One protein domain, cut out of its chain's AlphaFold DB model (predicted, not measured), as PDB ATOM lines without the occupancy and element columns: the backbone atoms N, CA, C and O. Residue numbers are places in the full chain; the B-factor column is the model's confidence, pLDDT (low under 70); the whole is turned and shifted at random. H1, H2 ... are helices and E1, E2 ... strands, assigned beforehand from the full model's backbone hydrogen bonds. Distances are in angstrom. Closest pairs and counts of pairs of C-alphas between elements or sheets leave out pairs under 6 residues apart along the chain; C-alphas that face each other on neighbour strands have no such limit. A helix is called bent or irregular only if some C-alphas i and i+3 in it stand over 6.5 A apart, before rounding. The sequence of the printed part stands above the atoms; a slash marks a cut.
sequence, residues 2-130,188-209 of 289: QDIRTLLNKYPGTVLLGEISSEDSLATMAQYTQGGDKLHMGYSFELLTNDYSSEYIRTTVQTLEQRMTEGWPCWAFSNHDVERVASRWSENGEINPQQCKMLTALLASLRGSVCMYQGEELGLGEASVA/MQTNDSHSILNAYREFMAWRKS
ATOM      1  N   GLN A   2      -4.974  28.109  11.655       96.69
ATOM      2  CA  GLN A   2      -5.230  26.994  10.723       96.69
ATOM      3  C   GLN A   2      -4.614  27.170   9.325       96.69
ATOM      4  O   GLN A   2      -4.034  26.225   8.793       96.69
ATOM      5  N   ASP A   3      -4.653  28.376   8.752       97.88
ATOM      6  CA  ASP A   3      -4.039  28.639   7.439       97.88
ATOM      7  C   ASP A   3      -2.519  28.407   7.452       97.88
ATOM      8  O   ASP A   3      -1.963  27.806   6.530       97.88
ATOM      9  N   ILE A   4      -1.850  28.811   8.539       97.44
ATOM     10  CA  ILE A   4      -0.407  28.599   8.735       97.44
ATOM     11  C   ILE A   4      -0.112  27.099   8.853       97.44
ATOM     12  O   ILE A   4       0.801  26.596   8.200       97.44
ATOM     13  N   ARG A   5      -0.908  26.353   9.631       97.56
ATOM     14  CA  ARG A   5      -0.744  24.895   9.738       97.56
ATOM     15  C   ARG A   5      -0.975  24.193   8.401       97.56
ATOM     16  O   ARG A   5      -0.201  23.317   8.031       97.56
ATOM     17  N   THR A   6      -1.982  24.619   7.643       98.06
ATOM     18  CA  THR A   6      -2.275  24.098   6.300       98.06
ATOM     19  C   THR A   6      -1.108  24.321   5.339       98.06
ATOM     20  O   THR A   6      -0.799  23.442   4.533       98.06
ATOM     21  N   LEU A   7      -0.426  25.466   5.430       98.06
ATOM     22  CA  LEU A   7       0.795  25.717   4.667       98.06
ATOM     23  C   LEU A   7       1.908  24.730   5.044       98.06
ATOM     24  O   LEU A   7       2.495  24.127   4.148       98.06
ATOM     25  N   LEU A   8       2.181  24.537   6.337       97.75
ATOM     26  CA  LEU A   8       3.245  23.634   6.788       97.75
ATOM     27  C   LEU A   8       2.971  22.165   6.483       97.75
ATOM     28  O   LEU A   8       3.905  21.428   6.191       97.75
ATOM     29  N   ASN A   9       1.707  21.744   6.459       97.50
ATOM     30  CA  ASN A   9       1.346  20.380   6.073       97.50
ATOM     31  C   ASN A   9       1.795  20.029   4.635       97.50
ATOM     32  O   ASN A   9       1.883  18.852   4.295       97.50
ATOM     33  N   LYS A  10       2.126  21.024   3.793       98.31
ATOM     34  CA  LYS A  10       2.740  20.814   2.467       98.31
ATOM     35  C   LYS A  10       4.233  20.450   2.531       98.31
ATOM     36  O   LYS A  10       4.782  20.023   1.521       98.31
ATOM     37  N   TYR A  11       4.875  20.606   3.691       98.19
ATOM     38  CA  TYR A  11       6.302  20.378   3.935       98.19
ATOM     39  C   TYR A  11       6.491  19.417   5.128       98.19
ATOM     40  O   TYR A  11       6.680  19.866   6.264       98.19
ATOM     41  N   PRO A  12       6.423  18.088   4.909       97.50
ATOM     42  CA  PRO A  12       6.541  17.097   5.979       97.50
ATOM     43  C   PRO A  12       7.828  17.254   6.800       97.50
ATOM     44  O   PRO A  12       8.903  17.469   6.247       97.50
ATOM     45  N   GLY A  13       7.711  17.129   8.124       96.62
ATOM     46  CA  GLY A  13       8.826  17.299   9.065       96.62
ATOM     47  C   GLY A  13       9.062  18.739   9.536       96.62
ATOM     48  O   GLY A  13       9.941  18.961  10.362       96.62
ATOM     49  N   THR A  14       8.285  19.716   9.055       97.75
ATOM     50  CA  THR A  14       8.306  21.092   9.581       97.75
ATOM     51  C   THR A  14       7.412  21.243  10.815       97.75
ATOM     52  O   THR A  14       6.439  20.510  10.984       97.75
ATOM     53  N   VAL A  15       7.739  22.199  11.689       97.81
ATOM     54  CA  VAL A  15       7.043  22.411  12.967       97.81
ATOM     55  C   VAL A  15       6.783  23.896  13.230       97.81
ATOM     56  O   VAL A  15       7.496  24.758  12.725       97.81
ATOM     57  N   LEU A  16       5.751  24.191  14.027       97.75
ATOM     58  CA  LEU A  16       5.442  25.531  14.544       97.75
ATOM     59  C   LEU A  16       5.528  25.490  16.058       97.75
ATOM     60  O   LEU A  16       4.781  24.735  16.686       97.75
ATOM     61  N   LEU A  17       6.382  26.346  16.600       98.25
ATOM     62  CA  LEU A  17       6.435  26.680  18.010       98.25
ATOM     63  C   LEU A  17       5.974  28.129  18.161       98.25
ATOM     64  O   LEU A  17       6.586  29.023  17.581       98.25
ATOM     65  N   GLY A  18       4.876  28.349  18.879       97.75
ATOM     66  CA  GLY A  18       4.405  29.697  19.194       97.75
ATOM     67  C   GLY A  18       4.974  30.205  20.512       97.75
ATOM     68  O   GLY A  18       4.957  29.482  21.505       97.75
ATOM     69  N   GLU A  19       5.413  31.457  20.525       98.06
ATOM     70  CA  GLU A  19       5.556  32.239  21.750       98.06
ATOM     71  C   GLU A  19       4.180  32.774  22.158       98.06
ATOM     72  O   GLU A  19       3.466  33.352  21.332       98.06
ATOM     73  N   ILE A  20       3.784  32.557  23.412       96.31
ATOM     74  CA  ILE A  20       2.450  32.909  23.898       96.31
ATOM     75  C   ILE A  20       2.568  33.717  25.186       96.31
ATOM     76  O   ILE A  20       2.990  33.215  26.225       96.31
ATOM     77  N   SER A  21       2.134  34.972  25.106       94.69
ATOM     78  CA  SER A  21       1.984  35.869  26.246       94.69
ATOM     79  C   SER A  21       0.606  36.520  26.179       94.69
ATOM     80  O   SER A  21       0.269  37.205  25.212       94.69
ATOM     81  N   SER A  22      -0.232  36.217  27.165       94.31
ATOM     82  CA  SER A  22      -1.604  36.713  27.302       94.31
ATOM     83  C   SER A  22      -2.019  36.705  28.775       94.31
ATOM     84  O   SER A  22      -1.338  36.088  29.589       94.31
ATOM     85  N   GLU A  23      -3.164  37.310  29.102       92.06
ATOM     86  CA  GLU A  23      -3.729  37.308  30.466       92.06
ATOM     87  C   GLU A  23      -3.859  35.895  31.070       92.06
ATOM     88  O   GLU A  23      -3.607  35.703  32.253       92.06
ATOM     89  N   ASP A  24      -4.210  34.893  30.253       94.00
ATOM     90  CA  ASP A  24      -4.156  33.476  30.630       94.00
ATOM     91  C   ASP A  24      -3.359  32.700  29.575       94.00
ATOM     92  O   ASP A  24      -3.897  32.126  28.620       94.00
ATOM     93  N   SER A  25      -2.033  32.737  29.716       94.88
ATOM     94  CA  SER A  25      -1.112  32.152  28.737       94.88
ATOM     95  C   SER A  25      -1.257  30.637  28.614       94.88
ATOM     96  O   SER A  25      -1.164  30.112  27.503       94.88
ATOM     97  N   LEU A  26      -1.554  29.924  29.706       92.69
ATOM     98  CA  LEU A  26      -1.761  28.474  29.669       92.69
ATOM     99  C   LEU A  26      -3.048  28.101  28.918       92.69
ATOM    100  O   LEU A  26      -3.037  27.164  28.117       92.69
ATOM    101  N   ALA A  27      -4.145  28.842  29.121       93.50
ATOM    102  CA  ALA A  27      -5.383  28.626  28.371       93.50
ATOM    103  C   ALA A  27      -5.208  28.941  26.878       93.50
ATOM    104  O   ALA A  27      -5.609  28.140  26.029       93.50
ATOM    105  N   THR A  28      -4.561  30.063  26.548       96.00
ATOM    106  CA  THR A  28      -4.262  30.433  25.154       96.00
ATOM    107  C   THR A  28      -3.376  29.386  24.482       96.00
ATOM    108  O   THR A  28      -3.606  29.020  23.328       96.00
ATOM    109  N   MET A  29      -2.397  28.843  25.210       94.69
ATOM    110  CA  MET A  29      -1.524  27.792  24.704       94.69
ATOM    111  C   MET A  29      -2.290  26.516  24.368       94.69
ATOM    112  O   MET A  29      -2.179  26.049  23.237       94.69
ATOM    113  N   ALA A  30      -3.130  26.015  25.277       93.62
ATOM    114  CA  ALA A  30      -4.004  24.874  24.996       93.62
ATOM    115  C   ALA A  30      -4.933  25.147  23.796       93.62
ATOM    116  O   ALA A  30      -5.052  24.331  22.880       93.62
ATOM    117  N   GLN A  31      -5.533  26.340  23.730       95.75
ATOM    118  CA  GLN A  31      -6.405  26.725  22.620       95.75
ATOM    119  C   GLN A  31      -5.672  26.742  21.270       95.75
ATOM    120  O   GLN A  31      -6.273  26.424  20.237       95.75
ATOM    121  N   TYR A  32      -4.403  27.148  21.239       96.56
ATOM    122  CA  TYR A  32      -3.640  27.286  19.999       96.56
ATOM    123  C   TYR A  32      -2.982  25.980  19.545       96.56
ATOM    124  O   TYR A  32      -2.635  25.883  18.364       96.56
ATOM    125  N   THR A  33      -2.858  24.975  20.417       96.00
ATOM    126  CA  THR A  33      -2.269  23.660  20.103       96.00
ATOM    127  C   THR A  33      -3.293  22.526  19.946       96.00
ATOM    128  O   THR A  33      -2.953  21.494  19.368       96.00
ATOM    129  N   GLN A  34      -4.549  22.709  20.371       94.56
ATOM    130  CA  GLN A  34      -5.611  21.697  20.226       94.56
ATOM    131  C   GLN A  34      -6.005  21.406  18.763       94.56
ATOM    132  O   GLN A  34      -5.807  22.236  17.870       94.56
ATOM    133  N   GLY A  35      -6.670  20.274  18.514       93.44
ATOM    134  CA  GLY A  35      -7.309  19.916  17.241       93.44
ATOM    135  C   GLY A  35      -6.365  19.433  16.139       93.44
ATOM    136  O   GLY A  35      -6.820  19.072  15.056       93.44
ATOM    137  N   GLY A  36      -5.048  19.448  16.368       94.19
ATOM    138  CA  GLY A  36      -4.045  18.991  15.395       94.19
ATOM    139  C   GLY A  36      -3.933  19.846  14.123       94.19
ATOM    140  O   GLY A  36      -3.167  19.511  13.221       94.19
ATOM    141  N   ASP A  37      -4.656  20.963  14.051       96.50
ATOM    142  CA  ASP A  37      -4.829  21.800  12.863       96.50
ATOM    143  C   ASP A  37      -4.334  23.244  13.059       96.50
ATOM    144  O   ASP A  37      -4.536  24.093  12.195       96.50
ATOM    145  N   LYS A  38      -3.656  23.534  14.175       97.06
ATOM    146  CA  LYS A  38      -3.071  24.846  14.506       97.06
ATOM    147  C   LYS A  38      -1.575  24.705  14.825       97.06
ATOM    148  O   LYS A  38      -0.851  24.064  14.058       97.06
ATOM    149  N   LEU A  39      -1.076  25.328  15.896       97.62
ATOM    150  CA  LEU A  39       0.320  25.169  16.307       97.62
ATOM    151  C   LEU A  39       0.616  23.703  16.634       97.62
ATOM    152  O   LEU A  39      -0.276  22.950  17.018       97.62
ATOM    153  N   HIS A  40       1.870  23.291  16.454       97.44
ATOM    154  CA  HIS A  40       2.304  21.971  16.914       97.44
ATOM    155  C   HIS A  40       2.582  22.008  18.417       97.44
ATOM    156  O   HIS A  40       2.237  21.074  19.131       97.44
ATOM    157  N   MET A  41       3.177  23.109  18.875       97.56
ATOM    158  CA  MET A  41       3.509  23.368  20.267       97.56
ATOM    159  C   MET A  41       3.546  24.872  20.549       97.56
ATOM    160  O   MET A  41       3.595  25.692  19.626       97.56
ATOM    161  N   GLY A  42       3.527  25.232  21.826       96.81
ATOM    162  CA  GLY A  42       3.710  26.599  22.304       96.81
ATOM    163  C   GLY A  42       4.539  26.612  23.582       96.81
ATOM    164  O   GLY A  42       4.593  25.595  24.272       96.81
ATOM    165  N   TYR A  43       5.171  27.745  23.872       97.56
ATOM    166  CA  TYR A  43       5.723  28.052  25.190       97.56
ATOM    167  C   TYR A  43       5.140  29.374  25.697       97.56
ATOM    168  O   TYR A  43       4.737  30.228  24.900       97.56
ATOM    169  N   SER A  44       5.101  29.542  27.016       95.81
ATOM    170  CA  SER A  44       4.656  30.768  27.681       95.81
ATOM    171  C   SER A  44       5.713  31.314  28.639       95.81
ATOM    172  O   SER A  44       6.770  30.712  28.834       95.81
ATOM    173  N   PHE A  45       5.413  32.461  29.249       95.81
ATOM    174  CA  PHE A  45       6.290  33.120  30.216       95.81
ATOM    175  C   PHE A  45       6.201  32.559  31.642       95.81
ATOM    176  O   PHE A  45       6.955  33.011  32.493       95.81
ATOM    177  N   GLU A  46       5.354  31.558  31.909       96.56
ATOM    178  CA  GLU A  46       5.141  31.032  33.270       96.56
ATOM    179  C   GLU A  46       6.430  30.488  33.910       96.56
ATOM    180  O   GLU A  46       6.664  30.689  35.087       96.56
ATOM    181  N   LEU A  47       7.326  29.850  33.149       98.00
ATOM    182  CA  LEU A  47       8.634  29.403  33.672       98.00
ATOM    183  C   LEU A  47       9.788  30.359  33.307       98.00
ATOM    184  O   LEU A  47      10.962  30.025  33.463       98.00
ATOM    185  N   LEU A  48       9.447  31.566  32.844       98.19
ATOM    186  CA  LEU A  48      10.368  32.662  32.536       98.19
ATOM    187  C   LEU A  48      10.253  33.820  33.553       98.19
ATOM    188  O   LEU A  48      10.869  34.865  33.354       98.19
ATOM    189  N   THR A  49       9.489  33.646  34.640       96.69
ATOM    190  CA  THR A  49       9.339  34.626  35.730       96.69
ATOM    191  C   THR A  49      10.393  34.437  36.832       96.69
ATOM    192  O   THR A  49      11.279  33.579  36.743       96.69
ATOM    193  N   ASN A  50      10.302  35.250  37.890       97.06
ATOM    194  CA  ASN A  50      11.120  35.127  39.101       97.06
ATOM    195  C   ASN A  50      10.604  34.053  40.075       97.06
ATOM    196  O   ASN A  50      11.275  33.765  41.064       97.06
ATOM    197  N   ASP A  51       9.423  33.483  39.829       97.81
ATOM    198  CA  ASP A  51       8.826  32.485  40.710       97.81
ATOM    199  C   ASP A  51       9.577  31.155  40.565       97.81
ATOM    200  O   ASP A  51       9.583  30.519  39.510       97.81
ATOM    201  N   TYR A  52      10.243  30.743  41.642       97.62
ATOM    202  CA  TYR A  52      11.069  29.542  41.686       97.62
ATOM    203  C   TYR A  52      10.835  28.795  42.999       97.62
ATOM    204  O   TYR A  52      11.361  29.156  44.052       97.62
ATOM    205  N   SER A  53      10.003  27.759  42.931       98.25
ATOM    206  CA  SER A  53       9.700  26.860  44.045       98.25
ATOM    207  C   SER A  53       9.174  25.526  43.506       98.25
ATOM    208  O   SER A  53       8.746  25.448  42.343       98.25
ATOM    209  N   SER A  54       9.204  24.462  44.313       98.19
ATOM    210  CA  SER A  54       8.675  23.171  43.870       98.19
ATOM    211  C   SER A  54       7.157  23.226  43.694       98.19
ATOM    212  O   SER A  54       6.632  22.687  42.720       98.19
ATOM    213  N   GLU A  55       6.457  23.948  44.570       98.25
ATOM    214  CA  GLU A  55       5.019  24.200  44.470       98.25
ATOM    215  C   GLU A  55       4.655  24.977  43.199       98.25
ATOM    216  O   GLU A  55       3.733  24.572  42.485       98.25
ATOM    217  N   TYR A  56       5.389  26.049  42.873       98.50
ATOM    218  CA  TYR A  56       5.115  26.860  41.685       98.50
ATOM    219  C   TYR A  56       5.277  26.043  40.401       98.50
ATOM    220  O   TYR A  56       4.355  25.967  39.589       98.50
ATOM    221  N   ILE A  57       6.412  25.354  40.239       98.56
ATOM    222  CA  ILE A  57       6.678  24.538  39.047       98.56
ATOM    223  C   ILE A  57       5.646  23.407  38.928       98.56
ATOM    224  O   ILE A  57       5.092  23.194  37.847       98.56
ATOM    225  N   ARG A  58       5.344  22.707  40.034       98.50
ATOM    226  CA  ARG A  58       4.315  21.655  40.073       98.50
ATOM    227  C   ARG A  58       2.960  22.197  39.626       98.50
ATOM    228  O   ARG A  58       2.359  21.638  38.710       98.50
ATOM    229  N   THR A  59       2.510  23.299  40.220       98.06
ATOM    230  CA  THR A  59       1.200  23.899  39.938       98.06
ATOM    231  C   THR A  59       1.100  24.383  38.495       98.06
ATOM    232  O   THR A  59       0.104  24.101  37.828       98.06
ATOM    233  N   THR A  60       2.133  25.051  37.980       98.00
ATOM    234  CA  THR A  60       2.188  25.547  36.598       98.00
ATOM    235  C   THR A  60       2.082  24.406  35.589       98.00
ATOM    236  O   THR A  60       1.234  24.440  34.693       98.00
ATOM    237  N   VAL A  61       2.892  23.355  35.753       97.81
ATOM    238  CA  VAL A  61       2.886  22.217  34.825       97.81
ATOM    239  C   VAL A  61       1.589  21.414  34.955       97.81
ATOM    240  O   VAL A  61       0.973  21.107  33.938       97.81
ATOM    241  N   GLN A  62       1.104  21.134  36.172       97.12
ATOM    242  CA  GLN A  62      -0.177  20.440  36.375       97.12
ATOM    243  C   GLN A  62      -1.356  21.211  35.780       97.12
ATOM    244  O   GLN A  62      -2.223  20.612  35.146       97.12
ATOM    245  N   THR A  63      -1.388  22.534  35.957       96.81
ATOM    246  CA  THR A  63      -2.444  23.387  35.397       96.81
ATOM    247  C   THR A  63      -2.449  23.302  33.879       96.81
ATOM    248  O   THR A  63      -3.518  23.215  33.272       96.81
ATOM    249  N   LEU A  64      -1.270  23.289  33.250       95.44
ATOM    250  CA  LEU A  64      -1.199  23.114  31.811       95.44
ATOM    251  C   LEU A  64      -1.656  21.722  31.377       95.44
ATOM    252  O   LEU A  64      -2.464  21.632  30.460       95.44
ATOM    253  N   GLU A  65      -1.177  20.659  32.022       95.12
ATOM    254  CA  GLU A  65      -1.553  19.277  31.691       95.12
ATOM    255  C   GLU A  65      -3.070  19.051  31.812       95.12
ATOM    256  O   GLU A  65      -3.669  18.381  30.977       95.12
ATOM    257  N   GLN A  66      -3.730  19.677  32.793       94.12
ATOM    258  CA  GLN A  66      -5.190  19.621  32.942       94.12
ATOM    259  C   GLN A  66      -5.948  20.347  31.819       94.12
ATOM    260  O   GLN A  66      -7.070  19.968  31.484       94.12
ATOM    261  N   ARG A  67      -5.365  21.413  31.257       92.81
ATOM    262  CA  ARG A  67      -5.999  22.258  30.229       92.81
ATOM    263  C   ARG A  67      -5.669  21.807  28.807       92.81
ATOM    264  O   ARG A  67      -6.512  21.920  27.921       92.81
ATOM    265  N   MET A  68      -4.455  21.317  28.576       91.00
ATOM    266  CA  MET A  68      -3.962  20.860  27.281       91.00
ATOM    267  C   MET A  68      -4.265  19.368  27.101       91.00
ATOM    268  O   MET A  68      -3.374  18.523  27.127       91.00
ATOM    269  N   THR A  69      -5.543  19.046  26.894       86.88
ATOM    270  CA  THR A  69      -5.983  17.670  26.591       86.88
ATOM    271  C   THR A  69      -5.520  17.192  25.213       86.88
ATOM    272  O   THR A  69      -5.371  15.995  24.982       86.88
ATOM    273  N   GLU A  70      -5.266  18.133  24.303       86.75
ATOM    274  CA  GLU A  70      -4.686  17.919  22.982       86.75
ATOM    275  C   GLU A  70      -3.575  18.946  22.737       86.75
ATOM    276  O   GLU A  70      -3.694  20.107  23.128       86.75
ATOM    277  N   GLY A  71      -2.516  18.533  22.044       91.06
ATOM    278  CA  GLY A  71      -1.362  19.381  21.746       91.06
ATOM    279  C   GLY A  71      -0.089  18.904  22.438       91.06
ATOM    280  O   GLY A  71      -0.045  17.824  23.029       91.06
ATOM    281  N   TRP A  72       0.970  19.704  22.317       96.31
ATOM    282  CA  TRP A  72       2.271  19.398  22.897       96.31
ATOM    283  C   TRP A  72       2.878  20.647  23.547       96.31
ATOM    284  O   TRP A  72       2.992  21.679  22.875       96.31
ATOM    285  N   PRO A  73       3.253  20.603  24.835       97.31
ATOM    286  CA  PRO A  73       3.865  21.745  25.494       97.31
ATOM    287  C   PRO A  73       5.327  21.917  25.069       97.31
ATOM    288  O   PRO A  73       6.007  20.960  24.687       97.31
ATOM    289  N   CYS A  74       5.827  23.145  25.158       98.44
ATOM    290  CA  CYS A  74       7.244  23.459  25.091       98.44
ATOM    291  C   CYS A  74       7.617  24.331  26.291       98.44
ATOM    292  O   CYS A  74       6.941  25.317  26.572       98.44
ATOM    293  N   TRP A  75       8.693  23.978  26.986       98.56
ATOM    294  CA  TRP A  75       9.150  24.684  28.182       98.56
ATOM    295  C   TRP A  75      10.473  25.398  27.928       98.56
ATOM    296  O   TRP A  75      11.306  24.919  27.157       98.56
ATOM    297  N   ALA A  76      10.670  26.533  28.591       98.62
ATOM    298  CA  ALA A  76      11.897  27.315  28.546       98.62
ATOM    299  C   ALA A  76      12.148  27.935  29.922       98.62
ATOM    300  O   ALA A  76      11.196  28.364  30.573       98.62
ATOM    301  N   PHE A  77      13.414  28.001  30.334       98.75
ATOM    302  CA  PHE A  77      13.835  28.746  31.521       98.75
ATOM    303  C   PHE A  77      14.583  30.029  31.168       98.75
ATOM    304  O   PHE A  77      14.540  30.981  31.940       98.75
ATOM    305  N   SER A  78      15.196  30.123  29.991       98.75
ATOM    306  CA  SER A  78      15.674  31.399  29.470       98.75
ATOM    307  C   SER A  78      15.314  31.554  28.001       98.75
ATOM    308  O   SER A  78      15.017  30.600  27.281       98.75
ATOM    309  N   ASN A  79      15.343  32.801  27.554       98.62
ATOM    310  CA  ASN A  79      15.331  33.182  26.155       98.62
ATOM    311  C   ASN A  79      15.997  34.565  26.042       98.62
ATOM    312  O   ASN A  79      16.589  35.068  26.993       98.62
ATOM    313  N   HIS A  80      15.884  35.188  24.876       98.50
ATOM    314  CA  HIS A  80      16.416  36.522  24.613       98.50
ATOM    315  C   HIS A  80      15.595  37.694  25.195       98.50
ATOM    316  O   HIS A  80      15.908  38.846  24.883       98.50
ATOM    317  N   ASP A  81      14.538  37.440  25.969       98.25
ATOM    318  CA  ASP A  81      13.634  38.463  26.513       98.25
ATOM    319  C   ASP A  81      13.604  38.549  28.035       98.25
ATOM    320  O   ASP A  81      13.097  39.534  28.573       98.25
ATOM    321  N   VAL A  82      14.156  37.556  28.726       98.19
ATOM    322  CA  VAL A  82      14.231  37.534  30.186       98.19
ATOM    323  C   VAL A  82      15.668  37.408  30.656       98.19
ATOM    324  O   VAL A  82      16.537  36.934  29.922       98.19
ATOM    325  N   GLU A  83      15.895  37.818  31.900       98.00
ATOM    326  CA  GLU A  83      17.155  37.599  32.605       98.00
ATOM    327  C   GLU A  83      17.546  36.117  32.547       98.00
ATOM    328  O   GLU A  83      16.686  35.249  32.700       98.00
ATOM    329  N   ARG A  84      18.825  35.800  32.339       98.62
ATOM    330  CA  ARG A  84      19.313  34.410  32.299       98.62
ATOM    331  C   ARG A  84      18.949  33.665  33.586       98.62
ATOM    332  O   ARG A  84      19.196  34.162  34.684       98.62
ATOM    333  N   VAL A  85      18.420  32.441  33.467       98.62
ATOM    334  CA  VAL A  85      17.924  31.660  34.620       98.62
ATOM    335  C   VAL A  85      18.981  31.450  35.706       98.62
ATOM    336  O   VAL A  85      18.658  31.467  36.892       98.62
ATOM    337  N   ALA A  86      20.252  31.322  35.310       98.19
ATOM    338  CA  ALA A  86      21.375  31.152  36.227       98.19
ATOM    339  C   ALA A  86      21.544  32.328  37.204       98.19
ATOM    340  O   ALA A  86      22.081  32.118  38.283       98.19
ATOM    341  N   SER A  87      21.075  33.529  36.848       98.00
ATOM    342  CA  SER A  87      20.979  34.678  37.756       98.00
ATOM    343  C   SER A  87      19.567  34.833  38.310       98.00
ATOM    344  O   SER A  87      19.404  34.912  39.526       98.00
ATOM    345  N   ARG A  88      18.542  34.766  37.450       98.06
ATOM    346  CA  ARG A  88      17.138  35.013  37.817       98.06
ATOM    347  C   ARG A  88      16.627  34.125  38.957       98.06
ATOM    348  O   ARG A  88      15.836  34.580  39.775       98.06
ATOM    349  N   TRP A  89      17.063  32.865  39.012       98.25
ATOM    350  CA  TRP A  89      16.676  31.901  40.053       98.25
ATOM    351  C   TRP A  89      17.786  31.614  41.067       98.25
ATOM    352  O   TRP A  89      17.652  30.716  41.901       98.25
ATOM    353  N   SER A  90      18.894  32.350  41.009       96.56
ATOM    354  CA  SER A  90      19.973  32.203  41.983       96.56
ATOM    355  C   SER A  90      19.628  32.835  43.325       96.56
ATOM    356  O   SER A  90      18.879  33.810  43.423       96.56
ATOM    357  N   GLU A  91      20.232  32.304  44.381       91.81
ATOM    358  CA  GLU A  91      20.182  32.929  45.694       91.81
ATOM    359  C   GLU A  91      21.105  34.161  45.690       91.81
ATOM    360  O   GLU A  91      22.310  34.048  45.482       91.81
ATOM    361  N   ASN A  92      20.540  35.357  45.888       87.88
ATOM    362  CA  ASN A  92      21.269  36.637  45.937       87.88
ATOM    363  C   ASN A  92      22.105  36.988  44.684       87.88
ATOM    364  O   ASN A  92      23.038  37.786  44.782       87.88
ATOM    365  N   GLY A  93      21.784  36.436  43.509       85.81
ATOM    366  CA  GLY A  93      22.564  36.667  42.286       85.81
ATOM    367  C   GLY A  93      23.809  35.778  42.158       85.81
ATOM    368  O   GLY A  93      24.557  35.920  41.188       85.81
ATOM    369  N   GLU A  94      24.066  34.881  43.118       93.44
ATOM    370  CA  GLU A  94      25.237  34.004  43.112       93.44
ATOM    371  C   GLU A  94      24.988  32.743  42.277       93.44
ATOM    372  O   GLU A  94      24.275  31.819  42.672       93.44
ATOM    373  N   ILE A  95      25.628  32.680  41.109       96.00
ATOM    374  CA  ILE A  95      25.492  31.554  40.185       96.00
ATOM    375  C   ILE A  95      26.081  30.286  40.814       96.00
ATOM    376  O   ILE A  95      27.295  30.165  40.998       96.00
ATOM    377  N   ASN A  96      25.226  29.297  41.075       96.44
ATOM    378  CA  ASN A  96      25.645  27.993  41.572       96.44
ATOM    379  C   ASN A  96      25.755  26.971  40.417       96.44
ATOM    380  O   ASN A  96      24.749  26.660  39.769       96.44
ATOM    381  N   PRO A  97      26.940  26.374  40.166       96.00
ATOM    382  CA  PRO A  97      27.099  25.392  39.095       96.00
ATOM    383  C   PRO A  97      26.221  24.144  39.239       96.00
ATOM    384  O   PRO A  97      25.797  23.588  38.229       96.00
ATOM    385  N   GLN A  98      25.936  23.688  40.464       96.44
ATOM    386  CA  GLN A  98      25.061  22.531  40.685       96.44
ATOM    387  C   GLN A  98      23.605  22.880  40.394       96.44
ATOM    388  O   GLN A  98      22.918  22.096  39.743       96.44
ATOM    389  N   GLN A  99      23.164  24.090  40.755       97.75
ATOM    390  CA  GLN A  99      21.846  24.588  40.361       97.75
ATOM    391  C   GLN A  99      21.699  24.605  38.836       97.75
ATOM    392  O   GLN A  99      20.728  24.065  38.320       97.75
ATOM    393  N   CYS A 100      22.679  25.129  38.093       97.75
ATOM    394  CA  CYS A 100      22.619  25.169  36.625       97.75
ATOM    395  C   CYS A 100      22.486  23.767  35.994       97.75
ATOM    396  O   CYS A 100      21.699  23.558  35.064       97.75
ATOM    397  N   LYS A 101      23.224  22.781  36.523       97.62
ATOM    398  CA  LYS A 101      23.138  21.376  36.084       97.62
ATOM    399  C   LYS A 101      21.768  20.774  36.389       97.62
ATOM    400  O   LYS A 101      21.162  20.148  35.521       97.62
ATOM    401  N   MET A 102      21.262  21.008  37.596       97.81
ATOM    402  CA  MET A 102      19.940  20.559  38.023       97.81
ATOM    403  C   MET A 102      18.829  21.171  37.179       97.81
ATOM    404  O   MET A 102      17.954  20.441  36.734       97.81
ATOM    405  N   LEU A 103      18.893  22.471  36.882       98.25
ATOM    406  CA  LEU A 103      17.909  23.157  36.045       98.25
ATOM    407  C   LEU A 103      17.876  22.599  34.620       98.25
ATOM    408  O   LEU A 103      16.792  22.405  34.072       98.25
ATOM    409  N   THR A 104      19.037  22.260  34.045       97.88
ATOM    410  CA  THR A 104      19.106  21.541  32.761       97.88
ATOM    411  C   THR A 104      18.365  20.208  32.849       97.88
ATOM    412  O   THR A 104      17.522  19.904  32.002       97.88
ATOM    413  N   ALA A 105      18.664  19.425  33.888       97.88
ATOM    414  CA  ALA A 105      18.075  18.110  34.099       97.88
ATOM    415  C   ALA A 105      16.556  18.191  34.341       97.88
ATOM    416  O   ALA A 105      15.796  17.407  33.775       97.88
ATOM    417  N   LEU A 106      16.107  19.175  35.121       98.56
ATOM    418  CA  LEU A 106      14.705  19.439  35.422       98.56
ATOM    419  C   LEU A 106      13.933  19.838  34.168       98.56
ATOM    420  O   LEU A 106      12.965  19.162  33.822       98.56
ATOM    421  N   LEU A 107      14.382  20.880  33.459       98.75
ATOM    422  CA  LEU A 107      13.716  21.375  32.250       98.75
ATOM    423  C   LEU A 107      13.509  20.246  31.243       98.75
ATOM    424  O   LEU A 107      12.420  20.057  30.705       98.75
ATOM    425  N   ALA A 108      14.557  19.457  31.027       98.44
ATOM    426  CA  ALA A 108      14.549  18.359  30.078       98.44
ATOM    427  C   ALA A 108      13.886  17.073  30.610       98.44
ATOM    428  O   ALA A 108      13.670  16.141  29.831       98.44
ATOM    429  N   SER A 109      13.480  17.031  31.880       98.62
ATOM    430  CA  SER A 109      12.674  15.944  32.456       98.62
ATOM    431  C   SER A 109      11.178  16.243  32.507       98.62
ATOM    432  O   SER A 109      10.393  15.313  32.706       98.62
ATOM    433  N   LEU A 110      10.756  17.492  32.289       98.69
ATOM    434  CA  LEU A 110       9.343  17.823  32.109       98.69
ATOM    435  C   LEU A 110       8.778  17.155  30.843       98.69
ATOM    436  O   LEU A 110       9.503  16.846  29.891       98.69
ATOM    437  N   ARG A 111       7.461  16.921  30.823       98.50
ATOM    438  CA  ARG A 111       6.757  16.503  29.606       98.50
ATOM    439  C   ARG A 111       6.687  17.687  28.649       98.50
ATOM    440  O   ARG A 111       6.201  18.752  29.023       98.50
ATOM    441  N   GLY A 112       7.157  17.482  27.424       97.94
ATOM    442  CA  GLY A 112       7.155  18.500  26.382       97.94
ATOM    443  C   GLY A 112       8.470  18.612  25.626       97.94
ATOM    444  O   GLY A 112       9.468  17.943  25.909       97.94
ATOM    445  N   SER A 113       8.452  19.494  24.635       98.44
ATOM    446  CA  SER A 113       9.658  20.011  24.000       98.44
ATOM    447  C   SER A 113      10.373  20.978  24.943       98.44
ATOM    448  O   SER A 113       9.777  21.511  25.876       98.44
ATOM    449  N   VAL A 114      11.655  21.223  24.684       98.00
ATOM    450  CA  VAL A 114      12.454  22.163  25.473       98.00
ATOM    451  C   VAL A 114      13.133  23.178  24.573       98.00
ATOM    452  O   VAL A 114      13.715  22.821  23.547       98.00
ATOM    453  N   CYS A 115      13.078  24.438  24.984       98.62
ATOM    454  CA  CYS A 115      13.925  25.502  24.476       98.62
ATOM    455  C   CYS A 115      15.026  25.763  25.501       98.62
ATOM    456  O   CYS A 115      14.746  26.080  26.653       98.62
ATOM    457  N   MET A 116      16.271  25.618  25.058       98.19
ATOM    458  CA  MET A 116      17.465  25.968  25.820       98.19
ATOM    459  C   MET A 116      18.179  27.075  25.054       98.19
ATOM    460  O   MET A 116      18.448  26.939  23.857       98.19
ATOM    461  N   TYR A 117      18.415  28.188  25.726       98.75
ATOM    462  CA  TYR A 117      18.979  29.406  25.180       98.75
ATOM    463  C   TYR A 117      20.507  29.389  25.230       98.75
ATOM    464  O   TYR A 117      21.116  28.790  26.114       98.75
ATOM    465  N   GLN A 118      21.140  30.069  24.274       98.69
ATOM    466  CA  GLN A 118      22.597  30.096  24.144       98.69
ATOM    467  C   GLN A 118      23.285  30.597  25.425       98.69
ATOM    468  O   GLN A 118      23.026  31.705  25.914       98.69
ATOM    469  N   GLY A 119      24.181  29.779  25.969       98.56
ATOM    470  CA  GLY A 119      24.893  30.040  27.214       98.56
ATOM    471  C   GLY A 119      24.215  29.468  28.460       98.56
ATOM    472  O   GLY A 119      24.864  29.408  29.502       98.56
ATOM    473  N   GLU A 120      22.965  28.992  28.390       98.56
ATOM    474  CA  GLU A 120      22.373  28.226  29.500       98.56
ATOM    475  C   GLU A 120      23.160  26.934  29.751       98.56
ATOM    476  O   GLU A 120      23.418  26.578  30.899       98.56
ATOM    477  N   GLU A 121      23.643  26.283  28.689       98.62
ATOM    478  CA  GLU A 121      24.493  25.090  28.759       98.62
ATOM    479  C   GLU A 121      25.865  25.352  29.395       98.62
ATOM    480  O   GLU A 121      26.554  24.416  29.790       98.62
ATOM    481  N   LEU A 122      26.267  26.620  29.494       98.56
ATOM    482  CA  LEU A 122      27.494  27.056  30.158       98.56
ATOM    483  C   LEU A 122      27.225  27.585  31.573       98.56
ATOM    484  O   LEU A 122      28.176  27.885  32.292       98.56
ATOM    485  N   GLY A 123      25.959  27.726  31.976       98.12
ATOM    486  CA  GLY A 123      25.579  28.408  33.211       98.12
ATOM    487  C   GLY A 123      25.983  29.882  33.226       98.12
ATOM    488  O   GLY A 123      26.440  30.373  34.258       98.12
ATOM    489  N   LEU A 124      25.871  30.574  32.085       98.56
ATOM    490  CA  LEU A 124      26.091  32.020  32.033       98.56
ATOM    491  C   LEU A 124      24.972  32.730  32.800       98.56
ATOM    492  O   LEU A 124      23.793  32.532  32.497       98.56
ATOM    493  N   GLY A 125      25.345  33.577  33.757       97.94
ATOM    494  CA  GLY A 125      24.419  34.498  34.419       97.94
ATOM    495  C   GLY A 125      24.168  35.762  33.609       97.94
ATOM    496  O   GLY A 125      24.748  35.953  32.542       97.94
ATOM    497  N   GLU A 126      23.297  36.626  34.106       98.00
ATOM    498  CA  GLU A 126      22.968  37.898  33.474       98.00
ATOM    499  C   GLU A 126      24.183  38.825  33.423       98.00
ATOM    500  O   GLU A 126      24.838  39.068  34.438       98.00
ATOM    501  N   ALA A 127      24.486  39.349  32.236       97.75
ATOM    502  CA  ALA A 127      25.596  40.272  32.068       97.75
ATOM    503  C   ALA A 127      25.256  41.677  32.572       97.75
ATOM    504  O   ALA A 127      24.132  42.167  32.421       97.75
ATOM    505  N   SER A 128      26.265  42.377  33.087       94.75
ATOM    506  CA  SER A 128      26.120  43.789  33.441       94.75
ATOM    507  C   SER A 128      26.430  44.677  32.236       94.75
ATOM    508  O   SER A 128      27.588  44.843  31.855       94.75
ATOM    509  N   VAL A 129      25.398  45.269  31.628       96.81
ATOM    510  CA  VAL A 129      25.553  46.195  30.494       96.81
ATOM    511  C   VAL A 129      25.504  47.640  30.993       96.81
ATOM    512  O   VAL A 129      24.543  48.058  31.647       96.81
ATOM    513  N   ALA A 130      26.563  48.402  30.704       96.12
ATOM    514  CA  ALA A 130      26.645  49.821  31.036       96.12
ATOM    515  C   ALA A 130      25.632  50.639  30.218       96.12
ATOM    516  O   ALA A 130      25.267  50.260  29.105       96.12
ATOM    517  N   MET A 188      37.147  26.569  27.958       96.56
ATOM    518  CA  MET A 188      37.444  26.208  29.346       96.56
ATOM    519  C   MET A 188      36.576  25.030  29.797       96.56
ATOM    520  O   MET A 188      37.094  24.013  30.258       96.56
ATOM    521  N   GLN A 189      35.260  25.115  29.580       98.06
ATOM    522  CA  GLN A 189      34.327  24.087  30.038       98.06
ATOM    523  C   GLN A 189      34.430  22.773  29.261       98.06
ATOM    524  O   GLN A 189      34.164  21.714  29.820       98.06
ATOM    525  N   THR A 190      34.840  22.797  27.991       97.69
ATOM    526  CA  THR A 190      35.004  21.561  27.207       97.69
ATOM    527  C   THR A 190      36.072  20.643  27.804       97.69
ATOM    528  O   THR A 190      35.882  19.429  27.795       97.69
ATOM    529  N   ASN A 191      37.150  21.201  28.363       93.56
ATOM    530  CA  ASN A 191      38.258  20.426  28.932       93.56
ATOM    531  C   ASN A 191      38.062  20.053  30.411       93.56
ATOM    532  O   ASN A 191      38.785  19.199  30.921       93.56
ATOM    533  N   ASP A 192      37.096  20.665  31.097       95.94
ATOM    534  CA  ASP A 192      36.757  20.334  32.479       95.94
ATOM    535  C   ASP A 192      35.622  19.303  32.527       95.94
ATOM    536  O   ASP A 192      34.474  19.594  32.189       95.94
ATOM    537  N   SER A 193      35.924  18.084  32.980       93.81
ATOM    538  CA  SER A 193      34.939  17.002  33.102       93.81
ATOM    539  C   SER A 193      33.809  17.304  34.091       93.81
ATOM    540  O   SER A 193      32.770  16.656  34.026       93.81
ATOM    541  N   HIS A 194      33.994  18.264  35.002       93.69
ATOM    542  CA  HIS A 194      32.994  18.669  35.990       93.69
ATOM    543  C   HIS A 194      32.255  19.952  35.593       93.69
ATOM    544  O   HIS A 194      31.464  20.466  36.393       93.69
ATOM    545  N   SER A 195      32.470  20.461  34.379       96.88
ATOM    546  CA  SER A 195      31.830  21.679  33.893       96.88
ATOM    547  C   SER A 195      30.320  21.529  33.707       96.88
ATOM    548  O   SER A 195      29.772  20.423  33.632       96.88
ATOM    549  N   ILE A 196      29.627  22.664  33.618       97.50
ATOM    550  CA  ILE A 196      28.187  22.705  33.335       97.50
ATOM    551  C   ILE A 196      27.945  22.200  31.907       97.50
ATOM    552  O   ILE A 196      27.064  21.369  31.703       97.50
ATOM    553  N   LEU A 197      28.808  22.573  30.956       98.38
ATOM    554  CA  LEU A 197      28.739  22.120  29.566       98.38
ATOM    555  C   LEU A 197      28.828  20.600  29.417       98.38
ATOM    556  O   LEU A 197      28.087  20.000  28.635       98.38
ATOM    557  N   ASN A 198      29.753  19.958  30.129       97.50
ATOM    558  CA  ASN A 198      29.908  18.510  30.031       97.50
ATOM    559  C   ASN A 198      28.774  17.770  30.754       97.50
ATOM    560  O   ASN A 198      28.278  16.783  30.211       97.50
ATOM    561  N   ALA A 199      28.268  18.298  31.873       97.19
ATOM    562  CA  ALA A 199      27.050  17.787  32.506       97.19
ATOM    563  C   ALA A 199      25.809  17.941  31.601       97.19
ATOM    564  O   ALA A 199      25.009  17.013  31.485       97.19
ATOM    565  N   TYR A 200      25.679  19.067  30.888       97.88
ATOM    566  CA  TYR A 200      24.645  19.281  29.874       97.88
ATOM    567  C   TYR A 200      24.728  18.229  28.760       97.88
ATOM    568  O   TYR A 200      23.735  17.580  28.429       97.88
ATOM    569  N   ARG A 201      25.923  18.018  28.189       97.88
ATOM    570  CA  ARG A 201      26.150  17.031  27.119       97.88
ATOM    571  C   ARG A 201      25.810  15.618  27.581       97.88
ATOM    572  O   ARG A 201      25.134  14.894  26.853       97.88
ATOM    573  N   GLU A 202      26.259  15.248  28.778       96.81
ATOM    574  CA  GLU A 202      25.967  13.961  29.404       96.81
ATOM    575  C   GLU A 202      24.459  13.762  29.585       96.81
ATOM    576  O   GLU A 202      23.913  12.778  29.081       96.81
ATOM    577  N   PHE A 203      23.768  14.718  30.216       97.69
ATOM    578  CA  PHE A 203      22.329  14.615  30.453       97.69
ATOM    579  C   PHE A 203      21.539  14.536  29.150       97.69
ATOM    580  O   PHE A 203      20.671  13.681  28.998       97.69
ATOM    581  N   MET A 204      21.847  15.388  28.170       97.62
ATOM    582  CA  MET A 204      21.123  15.406  26.898       97.62
ATOM    583  C   MET A 204      21.378  14.143  26.068       97.62
ATOM    584  O   MET A 204      20.480  13.687  25.355       97.62
ATOM    585  N   ALA A 205      22.572  13.549  26.160       97.69
ATOM    586  CA  ALA A 205      22.860  12.251  25.559       97.69
ATOM    587  C   ALA A 205      22.100  11.119  26.266       97.69
ATOM    588  O   ALA A 205      21.497  10.278  25.596       97.69
ATOM    589  N   TRP A 206      22.069  11.125  27.600       97.56
ATOM    590  CA  TRP A 206      21.315  10.156  28.393       97.56
ATOM    591  C   TRP A 206      19.807  10.268  28.153       97.56
ATOM    592  O   TRP A 206      19.172   9.274  27.825       97.56
ATOM    593  N   ARG A 207      19.234  11.477  28.177       97.50
ATOM    594  CA  ARG A 207      17.814  11.728  27.890       97.50
ATOM    595  C   ARG A 207      17.381  11.129  26.554       97.50
ATOM    596  O   ARG A 207      16.291  10.574  26.462       97.50
ATOM    597  N   LYS A 208      18.227  11.201  25.519       97.56
ATOM    598  CA  LYS A 208      17.937  10.600  24.204       97.56
ATOM    599  C   LYS A 208      17.775   9.077  24.254       97.56
ATOM    600  O   LYS A 208      17.113   8.534  23.375       97.56
ATOM    601  N   SER A 209      18.360   8.392  25.239       96.69
ATOM    602  CA  SER A 209      18.178   6.948  25.439       96.69
ATOM    603  C   SER A 209      16.986   6.601  26.341       96.69
ATOM    604  O   SER A 209      16.582   5.439  26.387       96.69
TER     605      SER A 209
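AT A GLANCE: This is residues 2 to 130 and 188 to 209 of the 289 residues of the protein "Probable alpha-glucosidase" of Pseudoalteromonas sp. BSi20652 (UniProt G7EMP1). A small, strongly twisted sheet of four short parallel strands, E1 to E4, has H2 packed along one face, while H3 touches residues 26 to 30 of H2 and only grazes the sheet. H5 and H7 lie side by side and run the same way, H6 makes a corner with H7 near where H7 begins, at one end of the longest axis, and H1 lies toward the other end. The 151 printed residues have seven named helices and four named strands, in the order H1 E1 H2 E2 H3 E3 H4 H5 E4 H6 H7; the sheet's order is E1 E2 E3 E4 and the class is mixed, helices and strands. The whole is compact, with a radius of gyration of the C-alphas of 16.8 A and spans of 47 by 34 by 33 A.

IN THESE COORDINATES: The strands are E1, residues 17 to 20, E2, 41 to 44, E3, 72 to 76 and 13.7 A long, and E4, 113 to 115. C-alpha 17 is at (6.435, 26.680, 18.010). The helices are H1, residues 2 to 8, H2, 25 to 36, 19.0 A, H3, 54 to 67, 20.1 A, H4, 85 to 88, H5, 97 to 109, 18.5 A, H6, 188 to 191, and H7, 196 to 209, 20.3 A. H1 begins with C-alpha 2 at (-5.230, 26.994, 10.723), and H7 ends with C-alpha 209 at (18.178, 6.948, 25.439).

HOW THE PARTS SIT: E1 and E2 are parallel at 29 degrees, with N 18 and O 41 3.0 A apart, within hydrogen-bond range. E2 and E3 stand at 38 degrees, with N 74 and O 42 at 2.9 A, and E3 and E4 at 25 degrees, with N 115 and O 75 at 2.8 A. E3 is staggered: residues 72 to 73 pair with E2 and 74 to 76 with E4. Three strand-helix-strand units, parallel neighbour strands with helices between, have right-handed crossovers: E1, H2, E2; E2, H3, E3; and E3, H4 H5, E4. H2 is on one face of the sheet, forming two layers, a helix over strands; its height over the sheet is 8.4 A, and it runs along E2 at 2 degrees on the local plane. H2 is irregular: C-alphas 32 and 35 are 8.7 A apart. With residues 26 to 30 alone it touches H3, at a steep tilt of 39 degrees, the same way; the closest C-alphas are those of Leu 26 and Leu 64, 5.8 A. H3 is only just on the sheet, with 5 pairs of C-alphas within 10 A, and only grazes it with residues 61 to 65; H5 only grazes it with residues 104 to 108. H5 and H7 touch at a shallow tilt of 21 degrees, the same way, closest at the C-alphas of Lys 101 and Ile 196, 5.9 A. H4 is close to H5 but not clearly touching, with C-alphas 86 and 100 6.1 A apart. H6 and H7 touch only at the corner, closest at C-alphas 189 and 197, 5.9 A. H1 touches no helix and is not on the sheet. Every O i to N i+4 pair is within hydrogen-bond range in H1, H3 and H5, but 6 of 8 in H2 and 9 of 10 in H7; H4 and H6 are too short for such a pair.

THE WHOLE: The C-alphas farthest apart are those of Lys 10 and Asn 92, 49.8 A. Residues 131 to 187 are not printed, and C-alphas 130 and 188 are 26.0 A apart across this cut. Of the links printed whole, none is long; residues 116 to 130 have no named element. The mean pLDDT of the printed part is 96.7, and no printed residue is under 70.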